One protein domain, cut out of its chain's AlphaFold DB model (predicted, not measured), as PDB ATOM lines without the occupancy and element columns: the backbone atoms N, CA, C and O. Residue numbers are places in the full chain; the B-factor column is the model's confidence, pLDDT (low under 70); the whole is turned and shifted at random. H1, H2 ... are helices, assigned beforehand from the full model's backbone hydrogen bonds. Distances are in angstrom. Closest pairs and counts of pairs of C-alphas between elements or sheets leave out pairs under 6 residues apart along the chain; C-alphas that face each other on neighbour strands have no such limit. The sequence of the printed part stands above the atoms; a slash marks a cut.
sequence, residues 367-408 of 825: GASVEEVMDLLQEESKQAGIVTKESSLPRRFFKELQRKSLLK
ATOM      1  N   GLY A 367      14.727  -3.077 -24.536       68.19
ATOM      2  CA  GLY A 367      15.710  -1.992 -24.456       68.19
ATOM      3  C   GLY A 367      15.905  -1.140 -25.712       68.19
ATOM      4  O   GLY A 367      16.935  -0.481 -25.828       68.19
ATOM      5  N   ALA A 368      14.967  -1.122 -26.666       72.25
ATOM      6  CA  ALA A 368      15.042  -0.162 -27.765       72.25
ATOM      7  C   ALA A 368      14.773   1.267 -27.256       72.25
ATOM      8  O   ALA A 368      13.917   1.514 -26.397       72.25
ATOM      9  N   SER A 369      15.496   2.238 -27.803       79.31
ATOM     10  CA  SER A 369      15.271   3.657 -27.554       79.31
ATOM     11  C   SER A 369      14.193   4.233 -28.477       79.31
ATOM     12  O   SER A 369      13.785   3.650 -29.477       79.31
ATOM     13  N   VAL A 370      13.715   5.432 -28.137       83.25
ATOM     14  CA  VAL A 370      12.744   6.167 -28.964       83.25
ATOM     15  C   VAL A 370      13.372   6.709 -30.254       83.25
ATOM     16  O   VAL A 370      12.648   7.098 -31.160       83.25
ATOM     17  N   GLU A 371      14.698   6.761 -30.329       85.00
ATOM     18  CA  GLU A 371      15.462   7.096 -31.528       85.00
ATOM     19  C   GLU A 371      15.413   5.897 -32.485       85.00
ATOM     20  O   GLU A 371      14.695   5.965 -33.475       85.00
ATOM     21  N   GLU A 372      16.004   4.759 -32.103       77.25
ATOM     22  CA  GLU A 372      16.064   3.536 -32.929       77.25
ATOM     23  C   GLU A 372      14.677   3.093 -33.434       77.25
ATOM     24  O   GLU A 372      14.518   2.759 -34.604       77.25
ATOM     25  N   VAL A 373      13.640   3.163 -32.586       83.50
ATOM     26  CA  VAL A 373      12.257   2.848 -32.988       83.50
ATOM     27  C   VAL A 373      11.683   3.861 -33.989       83.50
ATOM     28  O   VAL A 373      10.914   3.474 -34.862       83.50
ATOM     29  N   MET A 374      12.010   5.152 -33.884       84.44
ATOM     30  CA  MET A 374      11.558   6.147 -34.866       84.44
ATOM     31  C   MET A 374      12.313   6.043 -36.190       84.44
ATOM     32  O   MET A 374      11.728   6.333 -37.233       84.44
ATOM     33  N   ASP A 375      13.589   5.675 -36.155       83.44
ATOM     34  CA  ASP A 375      14.449   5.637 -37.336       83.44
ATOM     35  C   ASP A 375      14.156   4.381 -38.178       83.44
ATOM     36  O   ASP A 375      13.840   4.523 -39.361       83.44
ATOM     37  N   LEU A 376      14.008   3.209 -37.541       82.62
ATOM     38  CA  LEU A 376      13.504   1.977 -38.173       82.62
ATOM     39  C   LEU A 376      12.144   2.191 -38.859       82.62
ATOM     40  O   LEU A 376      11.942   1.789 -40.002       82.62
ATOM     41  N   LEU A 377      11.207   2.887 -38.204       83.50
ATOM     42  CA  LEU A 377       9.892   3.178 -38.792       83.50
ATOM     43  C   LEU A 377       9.958   4.173 -39.962       83.50
ATOM     44  O   LEU A 377       9.092   4.142 -40.838       83.50
ATOM     45  N   GLN A 378      10.956   5.063 -39.992       82.00
ATOM     46  CA  GLN A 378      11.232   5.910 -41.156       82.00
ATOM     47  C   GLN A 378      11.889   5.108 -42.286       82.00
ATOM     48  O   GLN A 378      11.687   5.445 -43.447       82.00
ATOM     49  N   GLU A 379      12.659   4.067 -41.979       79.88
ATOM     50  CA  GLU A 379      13.325   3.202 -42.958       79.88
ATOM     51  C   GLU A 379      12.361   2.219 -43.618       79.88
ATOM     52  O   GLU A 379      12.283   2.244 -44.846       79.88
ATOM     53  N   GLU A 380      11.507   1.523 -42.853       78.19
ATOM     54  CA  GLU A 380      10.348   0.785 -43.395       78.19
ATOM     55  C   GLU A 380       9.549   1.664 -44.380       78.19
ATOM     56  O   GLU A 380       9.160   1.243 -45.468       78.19
ATOM     57  N   SER A 381       9.332   2.931 -44.008       77.25
ATOM     58  CA  SER A 381       8.570   3.904 -44.796       77.25
ATOM     59  C   SER A 381       9.291   4.376 -46.068       77.25
ATOM     60  O   SER A 381       8.628   4.641 -47.071       77.25
ATOM     61  N   LYS A 382      10.629   4.476 -46.055       78.94
ATOM     62  CA  LYS A 382      11.443   4.777 -47.250       78.94
ATOM     63  C   LYS A 382      11.468   3.579 -48.201       78.94
ATOM     64  O   LYS A 382      11.202   3.756 -49.385       78.94
ATOM     65  N   GLN A 383      11.750   2.382 -47.679       74.88
ATOM     66  CA  GLN A 383      11.809   1.124 -48.435       74.88
ATOM     67  C   GLN A 383      10.479   0.834 -49.144       74.88
ATOM     68  O   GLN A 383      10.465   0.509 -50.327       74.88
ATOM     69  N   ALA A 384       9.352   1.012 -48.445       71.19
ATOM     70  CA  ALA A 384       8.015   0.812 -49.003       71.19
ATOM     71  C   ALA A 384       7.556   1.927 -49.966       71.19
ATOM     72  O   ALA A 384       6.469   1.825 -50.531       71.19
ATOM     73  N   GLY A 385       8.315   3.022 -50.112       69.56
ATOM     74  CA  GLY A 385       7.938   4.187 -50.926       69.56
ATOM     75  C   GLY A 385       6.695   4.950 -50.439       69.56
ATOM     76  O   GLY A 385       6.188   5.822 -51.144       69.56
ATOM     77  N   ILE A 386       6.180   4.632 -49.246       67.81
ATOM     78  CA  ILE A 386       4.893   5.104 -48.719       67.81
ATOM     79  C   ILE A 386       5.105   5.674 -47.317       67.81
ATOM     80  O   ILE A 386       5.701   5.032 -46.452       67.81
ATOM     81  N   VAL A 387       4.567   6.871 -47.059       65.75
ATOM     82  CA  VAL A 387       4.592   7.492 -45.724       65.75
ATOM     83  C   VAL A 387       3.709   6.693 -44.763       65.75
ATOM     84  O   VAL A 387       2.486   6.853 -44.745       65.75
ATOM     85  N   THR A 388       4.331   5.845 -43.944       69.06
ATOM     86  CA  THR A 388       3.641   5.124 -42.874       69.06
ATOM     87  C   THR A 388       3.136   6.105 -41.821       69.06
ATOM     88  O   THR A 388       3.663   7.200 -41.600       69.06
ATOM     89  N   LYS A 389       2.070   5.720 -41.133       72.44
ATOM     90  CA  LYS A 389       1.505   6.520 -40.043       72.44
ATOM     91  C   LYS A 389       2.484   6.589 -38.884       72.44
ATOM     92  O   LYS A 389       2.667   7.651 -38.296       72.44
ATOM     93  N   GLU A 390       3.116   5.458 -38.624       74.38
ATOM     94  CA  GLU A 390       4.155   5.168 -37.659       74.38
ATOM     95  C   GLU A 390       5.335   6.149 -37.789       74.38
ATOM     96  O   GLU A 390       5.646   6.821 -36.804       74.38
ATOM     97  N   SER A 391       5.909   6.335 -38.988       73.81
ATOM     98  CA  SER A 391       6.990   7.312 -39.222       73.81
ATOM     99  C   SER A 391       6.550   8.764 -38.982       73.81
ATOM    100  O   SER A 391       7.329   9.589 -38.505       73.81
ATOM    101  N   SER A 392       5.273   9.083 -39.232       73.19
ATOM    102  CA  SER A 392       4.703  10.420 -39.001       73.19
ATOM    103  C   SER A 392       4.377  10.742 -37.528       73.19
ATOM    104  O   SER A 392       3.997  11.878 -37.208       73.19
ATOM    105  N   LEU A 393       4.488   9.774 -36.603       78.00
ATOM    106  CA  LEU A 393       4.107   9.987 -35.206       78.00
ATOM    107  C   LEU A 393       5.126  10.869 -34.457       78.00
ATOM    108  O   LEU A 393       6.330  10.622 -34.467       78.00
ATOM    109  N   PRO A 394       4.672  11.893 -33.708       78.62
ATOM    110  CA  PRO A 394       5.588  12.796 -33.027       78.62
ATOM    111  C   PRO A 394       6.259  12.089 -31.844       78.62
ATOM    112  O   PRO A 394       5.554  11.577 -30.980       78.62
ATOM    113  N   ARG A 395       7.589  12.193 -31.715       83.12
ATOM    114  CA  ARG A 395       8.474  11.660 -30.641       83.12
ATOM    115  C   ARG A 395       7.893  11.570 -29.213       83.12
ATOM    116  O   ARG A 395       8.201  10.652 -28.457       83.12
ATOM    117  N   ARG A 396       7.012  12.503 -28.828       80.38
ATOM    118  CA  ARG A 396       6.242  12.481 -27.561       80.38
ATOM    119  C   ARG A 396       5.316  11.262 -27.396       80.38
ATOM    120  O   ARG A 396       4.993  10.913 -26.268       80.38
ATOM    121  N   PHE A 397       4.844  10.676 -28.496       83.69
ATOM    122  CA  PHE A 397       4.005   9.481 -28.530       83.69
ATOM    123  C   PHE A 397       4.825   8.268 -28.104       83.69
ATOM    124  O   PHE A 397       4.477   7.625 -27.121       83.69
ATOM    125  N   PHE A 398       5.954   8.040 -28.772       85.81
ATOM    126  CA  PHE A 398       6.885   6.960 -28.469       85.81
ATOM    127  C   PHE A 398       7.415   7.039 -27.031       85.81
ATOM    128  O   PHE A 398       7.353   6.044 -26.320       85.81
ATOM    129  N   LYS A 399       7.779   8.230 -26.523       84.88
ATOM    130  CA  LYS A 399       8.132   8.397 -25.094       84.88
ATOM    131  C   LYS A 399       7.000   8.004 -24.131       84.88
ATOM    132  O   LYS A 399       7.261   7.444 -23.076       84.88
ATOM    133  N   GLU A 400       5.743   8.262 -24.486       83.12
ATOM    134  CA  GLU A 400       4.559   7.886 -23.694       83.12
ATOM    135  C   GLU A 400       4.080   6.439 -23.961       83.12
ATOM    136  O   GLU A 400       3.184   5.952 -23.264       83.12
ATOM    137  N   LEU A 401       4.663   5.753 -24.950       82.81
ATOM    138  CA  LEU A 401       4.486   4.325 -25.226       82.81
ATOM    139  C   LEU A 401       5.545   3.509 -24.472       82.81
ATOM    140  O   LEU A 401       5.169   2.657 -23.674       82.81
ATOM    141  N   GLN A 402       6.824   3.880 -24.591       84.88
ATOM    142  CA  GLN A 402       7.946   3.364 -23.796       84.88
ATOM    143  C   GLN A 402       7.677   3.496 -22.289       84.88
ATOM    144  O   GLN A 402       7.787   2.532 -21.539       84.88
ATOM    145  N   ARG A 403       7.214   4.668 -21.827       81.62
ATOM    146  CA  ARG A 403       6.828   4.854 -20.417       81.62
ATOM    147  C   ARG A 403       5.684   3.926 -19.989       81.62
ATOM    148  O   ARG A 403       5.583   3.620 -18.809       81.62
ATOM    149  N   LYS A 404       4.800   3.499 -20.902       81.06
ATOM    150  CA  LYS A 404       3.698   2.573 -20.583       81.06
ATOM    151  C   LYS A 404       4.118   1.114 -20.563       81.06
ATOM    152  O   LYS A 404       3.612   0.400 -19.708       81.06
ATOM    153  N   SER A 405       4.988   0.680 -21.473       75.88
ATOM    154  CA  SER A 405       5.487  -0.694 -21.450       75.88
ATOM    155  C   SER A 405       6.337  -0.921 -20.199       75.88
ATOM    156  O   SER A 405       6.019  -1.794 -19.402       75.88
ATOM    157  N   LEU A 406       7.298  -0.034 -19.920       70.50
ATOM    158  CA  LEU A 406       8.140  -0.118 -18.717       70.50
ATOM    159  C   LEU A 406       7.347   0.041 -17.401       70.50
ATOM    160  O   LEU A 406       7.721  -0.534 -16.382       70.50
ATOM    161  N   LEU A 407       6.212   0.756 -17.419       69.62
ATOM    162  CA  LEU A 407       5.314   0.865 -16.260       69.62
ATOM    163  C   LEU A 407       4.736  -0.482 -15.798       69.62
ATOM    164  O   LEU A 407       4.422  -0.592 -14.614       69.62
ATOM    165  N   LYS A 408       4.594  -1.482 -16.687       66.00
ATOM    166  CA  LYS A 408       4.091  -2.827 -16.333       66.00
ATOM    167  C   LYS A 408       4.928  -3.458 -15.212       66.00
ATOM    168  O   LYS A 408       4.377  -4.090 -14.321       66.00
TER     169      LYS A 408
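What this domain is: This is residues 367 to 408 of the 825 residues of the protein "uncharacterized protein LOC103521672" of Diaphorina citri (UniProt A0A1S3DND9). Two helices meet near their first residues and run away from each other as a wide, open V, and the long link between them, residues 384 to 395, folds back alongside H1 from its last residue toward the place where H2 begins. The longer helix, H1, makes much of the length, and H2 carries it on beyond H1's first residues. The printed part has 42 residues with two named helices, H1 then H2 along the chain, and no named strand; the class is all helix. The whole is only just loose, close to compact, with a radius of gyration of the C-alphas of 11.1 A. It is a rod in outline, spanning 35 by 17 by 14 A.

How they stand to each other: Begin with H1, residues 370 to 383, and look next at H2, residues 396 to 407. The two touch, and their closest C-alphas are those of Val 370 and Phe 398, 5.9 A apart. H1 touches H2 with residues 370 to 374 alone, and H2 touches H1 with residues 398 to 402 alone. Their lines stand at a steep tilt of 57 degrees, and they run opposite ways. In H1 every O i to N i+4 pair is within hydrogen-bond range; in H2 it is 7 of 8.

Where its parts are: Find C-alpha 370 at (12.744, 6.167, -28.964); from there H1 runs 20.1 A to C-alpha 383 at (11.809, 1.124, -48.435). H2 begins at C-alpha 396 and runs 16.2 A to C-alpha 407 at (5.314, 0.865, -16.260).

The domain as a whole: The two C-alphas farthest apart are those of Gly 385 and Lys 408, 35.5 A. The printed part has no cut. The link from H1 to H2 is long, with 12 residues. The mean pLDDT of the printed part is 77.6; look for values under 70 at residue 367, residues 385 to 388 and residues 407 to 408.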